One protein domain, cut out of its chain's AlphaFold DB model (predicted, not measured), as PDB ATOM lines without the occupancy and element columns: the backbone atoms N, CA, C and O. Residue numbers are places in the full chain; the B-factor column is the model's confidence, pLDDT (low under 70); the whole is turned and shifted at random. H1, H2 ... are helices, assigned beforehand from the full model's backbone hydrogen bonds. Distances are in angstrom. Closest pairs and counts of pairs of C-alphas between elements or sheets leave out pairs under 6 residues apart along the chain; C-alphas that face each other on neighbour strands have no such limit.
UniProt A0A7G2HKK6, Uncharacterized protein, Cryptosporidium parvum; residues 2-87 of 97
ATOM      1  N   SER A   2     -25.300 -13.224 102.040       60.91
ATOM      2  CA  SER A   2     -24.938 -12.530 100.786       60.91
ATOM      3  C   SER A   2     -26.121 -12.129  99.888       60.91
ATOM      4  O   SER A   2     -26.095 -11.054  99.299       60.91
ATOM      5  N   PHE A   3     -27.196 -12.922  99.854       75.31
ATOM      6  CA  PHE A   3     -28.393 -12.657  99.036       75.31
ATOM      7  C   PHE A   3     -29.426 -11.717  99.689       75.31
ATOM      8  O   PHE A   3     -30.311 -11.196  99.015       75.31
ATOM      9  N   GLN A   4     -29.321 -11.466 101.000       73.12
ATOM     10  CA  GLN A   4     -30.290 -10.650 101.754       73.12
ATOM     11  C   GLN A   4     -30.084  -9.143 101.558       73.12
ATOM     12  O   GLN A   4     -30.981  -8.353 101.830       73.12
ATOM     13  N   SER A   5     -28.900  -8.728 101.103       70.06
ATOM     14  CA  SER A   5     -28.548  -7.311 100.957       70.06
ATOM     15  C   SER A   5     -28.949  -6.708  99.604       70.06
ATOM     16  O   SER A   5     -28.589  -5.562  99.340       70.06
ATOM     17  N   GLY A   6     -29.620  -7.470  98.727       63.47
ATOM     18  CA  GLY A   6     -29.988  -7.038  97.368       63.47
ATOM     19  C   GLY A   6     -28.792  -6.750  96.453       63.47
ATOM     20  O   GLY A   6     -28.946  -6.173  95.379       63.47
ATOM     21  N   ARG A   7     -27.578  -7.113  96.883       69.06
ATOM     22  CA  ARG A   7     -26.358  -6.972  96.087       69.06
ATOM     23  C   ARG A   7     -26.213  -8.187  95.187       69.06
ATOM     24  O   ARG A   7     -26.501  -9.306  95.603       69.06
ATOM     25  N   LYS A   8     -25.714  -7.957  93.973       70.75
ATOM     26  CA  LYS A   8     -25.395  -9.028  93.032       70.75
ATOM     27  C   LYS A   8     -24.329  -9.930  93.662       70.75
ATOM     28  O   LYS A   8     -23.229  -9.465  93.961       70.75
ATOM     29  N   VAL A   9     -24.679 -11.187  93.912       80.56
ATOM     30  CA  VAL A   9     -23.747 -12.176  94.461       80.56
ATOM     31  C   VAL A   9     -22.860 -12.675  93.324       80.56
ATOM     32  O   VAL A   9     -23.347 -13.018  92.250       80.56
ATOM     33  N   ASN A  10     -21.547 -12.640  93.542       88.38
ATOM     34  CA  ASN A  10     -20.563 -13.137  92.585       88.38
ATOM     35  C   ASN A  10     -20.435 -14.658  92.745       88.38
ATOM     36  O   ASN A  10     -20.222 -15.119  93.868       88.38
ATOM     37  N   SER A  11     -20.551 -15.405  91.643       91.94
ATOM     38  CA  SER A  11     -20.452 -16.870  91.631       91.94
ATOM     39  C   SER A  11     -19.118 -17.364  92.192       91.94
ATOM     40  O   SER A  11     -19.131 -18.251  93.027       91.94
ATOM     41  N   ASN A  12     -17.989 -16.721  91.878       93.62
ATOM     42  CA  ASN A  12     -16.667 -17.103  92.405       93.62
ATOM     43  C   ASN A  12     -16.591 -17.001  93.934       93.62
ATOM     44  O   ASN A  12     -16.016 -17.854  94.601       93.62
ATOM     45  N   ASN A  13     -17.200 -15.964  94.519       92.44
ATOM     46  CA  ASN A  13     -17.225 -15.821  95.977       92.44
ATOM     47  C   ASN A  13     -18.091 -16.901  96.632       92.44
ATOM     48  O   ASN A  13     -17.820 -17.306  97.759       92.44
ATOM     49  N   LEU A  14     -19.154 -17.326  95.945       93.50
ATOM     50  CA  LEU A  14     -20.010 -18.407  96.408       93.50
ATOM     51  C   LEU A  14     -19.329 -19.773  96.228       93.50
ATOM     52  O   LEU A  14     -19.417 -20.580  97.143       93.50
ATOM     53  N   ALA A  15     -18.607 -19.990  95.129       95.06
ATOM     54  CA  ALA A  15     -17.805 -21.186  94.874       95.06
ATOM     55  C   ALA A  15     -16.741 -21.376  95.964       95.06
ATOM     56  O   ALA A  15     -16.760 -22.381  96.659       95.06
ATOM     57  N   ASN A  16     -15.950 -20.335  96.260       93.88
ATOM     58  CA  ASN A  16     -14.974 -20.366  97.358       93.88
ATOM     59  C   ASN A  16     -15.614 -20.731  98.708       93.88
ATOM     60  O   ASN A  16     -15.043 -21.489  99.485       93.88
ATOM     61  N   PHE A  17     -16.815 -20.210  98.987       94.12
ATOM     62  CA  PHE A  17     -17.557 -20.567 100.196       94.12
ATOM     63  C   PHE A  17     -18.018 -22.034 100.190       94.12
ATOM     64  O   PHE A  17     -17.990 -22.687 101.232       94.12
ATOM     65  N   LEU A  18     -18.461 -22.554  99.041       94.69
ATOM     66  CA  LEU A  18     -18.849 -23.957  98.886       94.69
ATOM     67  C   LEU A  18     -17.637 -24.881  99.055       94.69
ATOM     68  O   LEU A  18     -17.728 -25.844  99.813       94.69
ATOM     69  N   MET A  19     -16.506 -24.550  98.432       95.25
ATOM     70  CA  MET A  19     -15.241 -25.269  98.569       95.25
ATOM     71  C   MET A  19     -14.783 -25.323 100.035       95.25
ATOM     72  O   MET A  19     -14.580 -26.410 100.572       95.25
ATOM     73  N   GLU A  20     -14.719 -24.175 100.721       95.38
ATOM     74  CA  GLU A  20     -14.338 -24.101 102.141       95.38
ATOM     75  C   GLU A  20     -15.285 -24.929 103.025       95.38
ATOM     76  O   GLU A  20     -14.855 -25.589 103.976       95.38
ATOM     77  N   ALA A  21     -16.586 -24.928 102.716       95.44
ATOM     78  CA  ALA A  21     -17.563 -25.725 103.445       95.44
ATOM     79  C   ALA A  21     -17.364 -27.234 103.229       95.44
ATOM     80  O   ALA A  21     -17.515 -27.990 104.192       95.44
ATOM     81  N   MET A  22     -17.027 -27.669 102.012       95.31
ATOM     82  CA  MET A  22     -16.731 -29.073 101.705       95.31
ATOM     83  C   MET A  22     -15.463 -29.543 102.419       95.31
ATOM     84  O   MET A  22     -15.475 -30.589 103.071       95.31
ATOM     85  N   GLU A  23     -14.419 -28.719 102.408       94.56
ATOM     86  CA  GLU A  23     -13.164 -29.023 103.089       94.56
ATOM     87  C   GLU A  23     -13.362 -29.066 104.612       94.56
ATOM     88  O   GLU A  23     -13.071 -30.065 105.263       94.56
ATOM     89  N   THR A  24     -13.959 -28.024 105.192       95.81
ATOM     90  CA  THR A  24     -14.063 -27.892 106.654       95.81
ATOM     91  C   THR A  24     -15.055 -28.877 107.272       95.81
ATOM     92  O   THR A  24     -14.850 -29.343 108.393       95.81
ATOM     93  N   ARG A  25     -16.175 -29.166 106.594       95.69
ATOM     94  CA  ARG A  25     -17.268 -29.968 107.178       95.69
ATOM     95  C   ARG A  25     -17.228 -31.432 106.781       95.69
ATOM     96  O   ARG A  25     -17.733 -32.256 107.539       95.69
ATOM     97  N   PHE A  26     -16.672 -31.740 105.614       93.56
ATOM     98  CA  PHE A  26     -16.656 -33.095 105.070       93.56
ATOM     99  C   PHE A  26     -15.237 -33.625 104.840       93.56
ATOM    100  O   PHE A  26     -15.100 -34.795 104.507       93.56
ATOM    101  N   SER A  27     -14.192 -32.811 105.073       93.62
ATOM    102  CA  SER A  27     -12.800 -33.163 104.745       93.62
ATOM    103  C   SER A  27     -12.637 -33.557 103.275       93.62
ATOM    104  O   SER A  27     -11.830 -34.419 102.934       93.62
ATOM    105  N   THR A  28     -13.429 -32.925 102.405       90.88
ATOM    106  CA  THR A  28     -13.487 -33.224 100.975       90.88
ATOM    107  C   THR A  28     -12.966 -32.041 100.182       90.88
ATOM    108  O   THR A  28     -13.460 -30.925 100.331       90.88
ATOM    109  N   ILE A  29     -12.010 -32.304  99.297       92.19
ATOM    110  CA  ILE A  29     -11.510 -31.329  98.329       92.19
ATOM    111  C   ILE A  29     -12.367 -31.434  97.065       92.19
ATOM    112  O   ILE A  29     -12.644 -32.536  96.590       92.19
ATOM    113  N   VAL A  30     -12.799 -30.290  96.542       91.88
ATOM    114  CA  VAL A  30     -13.510 -30.193  95.263       91.88
ATOM    115  C   VAL A  30     -12.487 -29.795  94.200       91.88
ATOM    116  O   VAL A  30     -11.955 -28.692  94.251       91.88
ATOM    117  N   GLU A  31     -12.160 -30.712  93.289       91.62
ATOM    118  CA  GLU A  31     -11.129 -30.517  92.247       91.62
ATOM    119  C   GLU A  31     -11.710 -30.485  90.824       91.62
ATOM    120  O   GLU A  31     -10.983 -30.254  89.862       91.62
ATOM    121  N   ASP A  32     -13.007 -30.759  90.679       93.31
ATOM    122  CA  ASP A  32     -13.706 -30.921  89.402       93.31
ATOM    123  C   ASP A  32     -14.517 -29.685  88.987       93.31
ATOM    124  O   ASP A  32     -15.372 -29.783  88.112       93.31
ATOM    125  N   ASP A  33     -14.265 -28.536  89.621       92.94
ATOM    126  CA  ASP A  33     -14.982 -27.264  89.431       92.94
ATOM    127  C   ASP A  33     -16.506 -27.342  89.698       92.94
ATOM    128  O   ASP A  33     -17.265 -26.429  89.348       92.94
ATOM    129  N   SER A  34     -16.990 -28.410  90.347       94.25
ATOM    130  CA  SER A  34     -18.422 -28.592  90.631       94.25
ATOM    131  C   SER A  34     -18.984 -27.549  91.604       94.25
ATOM    132  O   SER A  34     -20.169 -27.207  91.556       94.25
ATOM    133  N   ASP A  35     -18.144 -26.981  92.465       94.94
ATOM    134  CA  ASP A  35     -18.476 -25.858  93.338       94.94
ATOM    135  C   ASP A  35     -18.822 -24.592  92.540       94.94
ATOM    136  O   ASP A  35     -19.781 -23.889  92.882       94.94
ATOM    137  N   LEU A  36     -18.092 -24.324  91.453       95.88
ATOM    138  CA  LEU A  36     -18.360 -23.204  90.561       95.88
ATOM    139  C   LEU A  36     -19.662 -23.406  89.785       95.88
ATOM    140  O   LEU A  36     -20.496 -22.498  89.770       95.88
ATOM    141  N   GLU A  37     -19.882 -24.590  89.210       95.50
ATOM    142  CA  GLU A  37     -21.123 -24.904  88.485       95.50
ATOM    143  C   GLU A  37     -22.360 -24.737  89.384       95.50
ATOM    144  O   GLU A  37     -23.356 -24.110  89.005       95.50
ATOM    145  N   VAL A  38     -22.287 -25.240  90.622       95.00
ATOM    146  CA  VAL A  38     -23.366 -25.091  91.606       95.00
ATOM    147  C   VAL A  38     -23.551 -23.623  92.001       95.00
ATOM    148  O   VAL A  38     -24.688 -23.153  92.114       95.00
ATOM    149  N   ALA A  39     -22.467 -22.870  92.190       95.44
ATOM    150  CA  ALA A  39     -22.541 -21.451  92.518       95.44
ATOM    151  C   ALA A  39     -23.204 -20.624  91.402       95.44
ATOM    152  O   ALA A  39     -24.031 -19.751  91.688       95.44
ATOM    153  N   GLU A  40     -22.871 -20.899  90.142       95.00
ATOM    154  CA  GLU A  40     -23.490 -20.257  88.983       95.00
ATOM    155  C   GLU A  40     -24.987 -20.562  88.901       95.00
ATOM    156  O   GLU A  40     -25.785 -19.630  88.768       95.00
ATOM    157  N   LEU A  41     -25.380 -21.825  89.099       94.69
ATOM    158  CA  LEU A  41     -26.783 -22.239  89.116       94.69
ATOM    159  C   LEU A  41     -27.592 -21.514  90.206       94.69
ATOM    160  O   LEU A  41     -28.706 -21.046  89.960       94.69
ATOM    161  N   ILE A  42     -27.034 -21.380  91.414       93.62
ATOM    162  CA  ILE A  42     -27.682 -20.658  92.521       93.62
ATOM    163  C   ILE A  42     -27.831 -19.167  92.183       93.62
ATOM    164  O   ILE A  42     -28.880 -18.571  92.451       93.62
ATOM    165  N   CYS A  43     -26.802 -18.553  91.591       92.81
ATOM    166  CA  CYS A  43     -26.853 -17.157  91.165       92.81
ATOM    167  C   CYS A  43     -27.885 -16.923  90.050       92.81
ATOM    168  O   CYS A  43     -28.616 -15.931  90.108       92.81
ATOM    169  N   GLU A  44     -27.984 -17.826  89.071       92.62
ATOM    170  CA  GLU A  44     -29.005 -17.771  88.020       92.62
ATOM    171  C   GLU A  44     -30.413 -17.894  88.608       92.62
ATOM    172  O   GLU A  44     -31.292 -17.088  88.297       92.62
ATOM    173  N   MET A  45     -30.618 -18.850  89.519       92.75
ATOM    174  CA  MET A  45     -31.895 -19.026  90.207       92.75
ATOM    175  C   MET A  45     -32.310 -17.755  90.954       92.75
ATOM    176  O   MET A  45     -33.466 -17.341  90.866       92.75
ATOM    177  N   TYR A  46     -31.375 -17.098  91.645       91.06
ATOM    178  CA  TYR A  46     -31.647 -15.831  92.323       91.06
ATOM    179  C   TYR A  46     -32.032 -14.710  91.344       91.06
ATOM    180  O   TYR A  46     -32.983 -13.972  91.606       91.06
ATOM    181  N   ASP A  47     -31.329 -14.587  90.214       90.00
ATOM    182  CA  ASP A  47     -31.628 -13.579  89.190       90.00
ATOM    183  C   ASP A  47     -33.021 -13.792  88.573       90.00
ATOM    184  O   ASP A  47     -33.792 -12.835  88.471       90.00
ATOM    185  N   GLN A  48     -33.389 -15.037  88.252       92.31
ATOM    186  CA  GLN A  48     -34.735 -15.375  87.773       92.31
ATOM    187  C   GLN A  48     -35.807 -15.038  88.820       92.31
ATOM    188  O   GLN A  48     -36.746 -14.292  88.522       92.31
ATOM    189  N   CYS A  49     -35.612 -15.461  90.075       91.62
ATOM    190  CA  CYS A  49     -36.550 -15.175  91.166       91.62
ATOM    191  C   CYS A  49     -36.733 -13.666  91.378       91.62
ATOM    192  O   CYS A  49     -37.846 -13.199  91.617       91.62
ATOM    193  N   SER A  50     -35.657 -12.882  91.248       88.94
ATOM    194  CA  SER A  50     -35.709 -11.422  91.388       88.94
ATOM    195  C   SER A  50     -36.577 -10.739  90.322       88.94
ATOM    196  O   SER A  50     -37.093  -9.645  90.551       88.94
ATOM    197  N   LYS A  51     -36.779 -11.400  89.175       91.75
ATOM    198  CA  LYS A  51     -37.619 -10.949  88.056       91.75
ATOM    199  C   LYS A  51     -39.034 -11.539  88.099       91.75
ATOM    200  O   LYS A  51     -39.837 -11.236  87.220       91.75
ATOM    201  N   GLY A  52     -39.345 -12.358  89.108       92.56
ATOM    202  CA  GLY A  52     -40.613 -13.081  89.222       92.56
ATOM    203  C   GLY A  52     -40.708 -14.324  88.333       92.56
ATOM    204  O   GLY A  52     -41.802 -14.861  88.180       92.56
ATOM    205  N   ASP A  53     -39.591 -14.774  87.754       94.38
ATOM    206  CA  ASP A  53     -39.507 -16.030  87.013       94.38
ATOM    207  C   ASP A  53     -39.060 -17.156  87.957       94.38
ATOM    208  O   ASP A  53     -37.995 -17.090  88.571       94.38
ATOM    209  N   TYR A  54     -39.888 -18.190  88.086       94.81
ATOM    210  CA  TYR A  54     -39.634 -19.348  88.948       94.81
ATOM    211  C   TYR A  54     -39.417 -20.639  88.149       94.81
ATOM    212  O   TYR A  54     -39.371 -21.724  88.726       94.81
ATOM    213  N   SER A  55     -39.240 -20.538  86.830       93.69
ATOM    214  CA  SER A  55     -39.126 -21.693  85.934       93.69
ATOM    215  C   SER A  55     -37.970 -22.624  86.310       93.69
ATOM    216  O   SER A  55     -38.117 -23.846  86.271       93.69
ATOM    217  N   LEU A  56     -36.806 -22.077  86.688       92.38
ATOM    218  CA  LEU A  56     -35.668 -22.889  87.130       92.38
ATOM    219  C   LEU A  56     -35.936 -23.583  88.473       92.38
ATOM    220  O   LEU A  56     -35.586 -24.749  88.632       92.38
ATOM    221  N   VAL A  57     -36.617 -22.908  89.403       92.88
ATOM    222  CA  VAL A  57     -37.016 -23.501  90.690       92.88
ATOM    223  C   VAL A  57     -37.951 -24.684  90.459       92.88
ATOM    224  O   VAL A  57     -37.734 -25.756  91.017       92.88
ATOM    225  N   GLU A  58     -38.959 -24.522  89.600       93.12
ATOM    226  CA  GLU A  58     -39.880 -25.605  89.253       93.12
ATOM    227  C   GLU A  58     -39.157 -26.777  88.591       93.12
ATOM    228  O   GLU A  58     -39.427 -27.929  88.926       93.12
ATOM    229  N   LYS A  59     -38.209 -26.513  87.683       91.19
ATOM    230  CA  LYS A  59     -37.389 -27.572  87.079       91.19
ATOM    231  C   LYS A  59     -36.621 -28.352  88.137       91.19
ATOM    232  O   LYS A  59     -36.700 -29.574  88.125       91.19
ATOM    233  N   ILE A  60     -35.938 -27.662  89.055       88.94
ATOM    234  CA  ILE A  60     -35.152 -28.287  90.129       88.94
ATOM    235  C   ILE A  60     -36.051 -29.114  91.055       88.94
ATOM    236  O   ILE A  60     -35.734 -30.262  91.356       88.94
ATOM    237  N   MET A  61     -37.205 -28.576  91.456       88.62
ATOM    238  CA  MET A  61     -38.170 -29.281  92.311       88.62
ATOM    239  C   MET A  61     -38.776 -30.521  91.641       88.62
ATOM    240  O   MET A  61     -39.164 -31.464  92.327       88.62
ATOM    241  N   ASN A  62     -38.846 -30.529  90.308       90.69
ATOM    242  CA  ASN A  62     -39.358 -31.644  89.515       90.69
ATOM    243  C   ASN A  62     -38.271 -32.634  89.066       90.69
ATOM    244  O   ASN A  62     -38.596 -33.597  88.366       90.69
ATOM    245  N   ILE A  63     -36.999 -32.440  89.447       86.69
ATOM    246  CA  ILE A  63     -35.950 -33.432  89.189       86.69
ATOM    247  C   ILE A  63     -36.352 -34.724  89.903       86.69
ATOM    248  O   ILE A  63     -36.413 -34.797  91.132       86.69
ATOM    249  N   GLN A  64     -36.658 -35.760  89.119       74.50
ATOM    250  CA  GLN A  64     -36.969 -37.067  89.675       74.50
ATOM    251  C   GLN A  64     -35.730 -37.649  90.347       74.50
ATOM    252  O   GLN A  64     -34.620 -37.563  89.818       74.50
ATOM    253  N   LYS A  65     -35.930 -38.280  91.508       76.06
ATOM    254  CA  LYS A  65     -34.878 -39.063  92.158       76.06
ATOM    255  C   LYS A  65     -34.350 -40.087  91.160       76.06
ATOM    256  O   LYS A  65     -35.141 -40.794  90.534       76.06
ATOM    257  N   ALA A  66     -33.028 -40.178  91.044       74.38
ATOM    258  CA  ALA A  66     -32.416 -41.242  90.269       74.38
ATOM    259  C   ALA A  66     -32.917 -42.596  90.813       74.38
ATOM    260  O   ALA A  66     -32.915 -42.793  92.035       74.38
ATOM    261  N   PRO A  67     -33.398 -43.507  89.950       76.56
ATOM    262  CA  PRO A  67     -33.837 -44.819  90.397       76.56
ATOM    263  C   PRO A  67     -32.642 -45.544  91.012       76.56
ATOM    264  O   PRO A  67     -31.614 -45.719  90.360       76.56
ATOM    265  N   LEU A  68     -32.789 -45.965  92.271       73.69
ATOM    266  CA  LEU A  68     -31.731 -46.650  93.020       73.69
ATOM    267  C   LEU A  68     -31.248 -47.918  92.301       73.69
ATOM    268  O   LEU A  68     -30.089 -48.289  92.426       73.69
ATOM    269  N   GLU A  69     -32.124 -48.537  91.507       78.44
ATOM    270  CA  GLU A  69     -31.828 -49.703  90.667       78.44
ATOM    271  C   GLU A  69     -30.731 -49.437  89.623       78.44
ATOM    272  O   GLU A  69     -30.039 -50.363  89.209       78.44
ATOM    273  N   ASN A  70     -30.532 -48.173  89.230       72.25
ATOM    274  CA  ASN A  70     -29.485 -47.766  88.294       72.25
ATOM    275  C   ASN A  70     -28.196 -47.312  88.998       72.25
ATOM    276  O   ASN A  70     -27.200 -47.029  88.328       72.25
ATOM    277  N   CYS A  71     -28.190 -47.224  90.330       71.88
ATOM    278  CA  CYS A  71     -26.991 -46.908  91.093       71.88
ATOM    279  C   CYS A  71     -26.158 -48.180  91.284       71.88
ATOM    280  O   CYS A  71     -26.665 -49.219  91.706       71.88
ATOM    281  N   LYS A  72     -24.853 -48.107  90.998       70.88
ATOM    282  CA  LYS A  72     -23.938 -49.213  91.305       70.88
ATOM    283  C   LYS A  72     -23.846 -49.377  92.820       70.88
ATOM    284  O   LYS A  72     -23.561 -48.416  93.530       70.88
ATOM    285  N   MET A  73     -24.081 -50.596  93.301       67.12
ATOM    286  CA  MET A  73     -23.847 -50.959  94.697       67.12
ATOM    287  C   MET A  73     -22.361 -50.745  95.014       67.12
ATOM    288  O   MET A  73     -21.505 -51.104  94.205       67.12
ATOM    289  N   GLN A  74     -22.073 -50.116  96.153       62.09
ATOM    290  CA  GLN A  74     -20.720 -49.786  96.598       62.09
ATOM    291  C   GLN A  74     -19.846 -51.047  96.583       62.09
ATOM    292  O   GLN A  74     -20.066 -51.983  97.348       62.09
ATOM    293  N   SER A  75     -18.883 -51.098  95.665       59.34
ATOM    294  CA  SER A  75     -17.879 -52.153  95.621       59.34
ATOM    295  C   SER A  75     -16.876 -51.882  96.734       59.34
ATOM    296  O   SER A  75     -16.130 -50.907  96.656       59.34
ATOM    297  N   TYR A  76     -16.898 -52.708  97.779       64.44
ATOM    298  CA  TYR A  76     -15.896 -52.688  98.840       64.44
ATOM    299  C   TYR A  76     -14.495 -52.766  98.226       64.44
ATOM    300  O   TYR A  76     -14.253 -53.582  97.332       64.44
ATOM    301  N   ILE A  77     -13.582 -51.913  98.692       68.69
ATOM    302  CA  ILE A  77     -12.162 -52.105  98.414       68.69
ATOM    303  C   ILE A  77     -11.737 -53.285  99.291       68.69
ATOM    304  O   ILE A  77     -11.969 -53.289 100.500       68.69
ATOM    305  N   VAL A  78     -11.190 -54.317  98.660       72.75
ATOM    306  CA  VAL A  78     -10.613 -55.477  99.341       72.75
ATOM    307  C   VAL A  78      -9.099 -55.393  99.232       72.75
ATOM    308  O   VAL A  78      -8.586 -54.977  98.191       72.75
ATOM    309  N   ASP A  79      -8.391 -55.754 100.299       74.56
ATOM    310  CA  ASP A  79      -6.945 -55.956 100.219       74.56
ATOM    311  C   ASP A  79      -6.602 -57.224  99.406       74.56
ATOM    312  O   ASP A  79      -7.484 -57.992  99.006       74.56
ATOM    313  N   ASP A  80      -5.310 -57.466  99.168       74.56
ATOM    314  CA  ASP A  80      -4.822 -58.655  98.446       74.56
ATOM    315  C   ASP A  80      -5.211 -59.986  99.126       74.56
ATOM    316  O   ASP A  80      -5.153 -61.049  98.503       74.56
ATOM    317  N   ASN A  81      -5.648 -59.935 100.388       76.19
ATOM    318  CA  ASN A  81      -6.111 -61.077 101.171       76.19
ATOM    319  C   ASN A  81      -7.647 -61.198 101.194       76.19
ATOM    320  O   ASN A  81      -8.179 -62.118 101.821       76.19
ATOM    321  N   GLY A  82      -8.370 -60.308 100.507       68.56
ATOM    322  CA  GLY A  82      -9.828 -60.296 100.454       68.56
ATOM    323  C   GLY A  82     -10.507 -59.713 101.698       68.56
ATOM    324  O   GLY A  82     -11.721 -59.876 101.840       68.56
ATOM    325  N   MET A  83      -9.770 -59.062 102.603       70.94
ATOM    326  CA  MET A  83     -10.351 -58.360 103.747       70.94
ATOM    327  C   MET A  83     -10.903 -57.002 103.318       70.94
ATOM    328  O   MET A  83     -10.279 -56.264 102.554       70.94
ATOM    329  N   ASN A  84     -12.091 -56.671 103.820       66.50
ATOM    330  CA  ASN A  84     -12.704 -55.367 103.610       66.50
ATOM    331  C   ASN A  84     -11.933 -54.310 104.416       66.50
ATOM    332  O   ASN A  84     -11.903 -54.374 105.643       66.50
ATOM    333  N   ILE A  85     -11.332 -53.336 103.731       65.38
ATOM    334  CA  ILE A  85     -10.530 -52.282 104.372       65.38
ATOM    335  C   ILE A  85     -11.377 -51.163 105.004       65.38
ATOM    336  O   ILE A  85     -10.816 -50.177 105.477       65.38
ATOM    337  N   SER A  86     -12.714 -51.268 105.002       60.69
ATOM    338  CA  SER A  86     -13.590 -50.246 105.596       60.69
ATOM    339  C   SER A  86     -13.555 -50.191 107.124       60.69
ATOM    340  O   SER A  86     -14.023 -49.201 107.678       60.69
ATOM    341  N   ASP A  87     -12.998 -51.214 107.779       56.16
ATOM    342  CA  ASP A  87     -13.054 -51.393 109.235       56.16
ATOM    343  C   ASP A  87     -11.657 -51.288 109.882       56.16
ATOM    344  O   ASP A  87     -11.342 -52.010 110.826       56.16
TER     345      ASP A  87
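What this domain is: This is residues 2 to 87 of the 97 residues of an uncharacterized protein of Cryptosporidium parvum (UniProt A0A7G2HKK6). What shape is this? Helices H1, H2 and H3 fold back and forth in a zigzag, and a long tail, residues 62 to 87, leads away; residues 61 to 75 stick out. How is it made? The 86 printed residues are all helix in class, with under half in named helices, and extended: radius of gyration of the C-alphas 18.8 A, spans 60 by 30 by 18 A.

Where its parts are: Where does H1 lie? H1, residues 11 to 26, 21.4 A long, begins at C-alpha 11 (-20.452, -16.870, 91.631). What follows? H2, residues 34 to 50, is 24.4 A long; H3, residues 55 to 61, ends at C-alpha 61 (-38.170, -29.281, 92.311).

How they stand to each other: How do H1 and H2 stand? They touch, closest C-alphas Ala 15 and Leu 36 at 4.8 A, at a steep tilt of 53 degrees, opposite ways. And H3? H2 touches it with residues 45 to 48 alone, closest C-alphas Met 45 and Leu 56 at 6.2 A; H1 and H3 are apart. Are the backbones helical? In H1, H2 and H3 every O i to N i+4 pair is within hydrogen-bond range.

The domain as a whole: How far does it reach? C-alphas 51 and 81, the farthest apart, are 60.6 A apart, without a cut. Where is pLDDT under 70? At residues 2, 6 to 7, 73 to 77, 82 and 84 to 87.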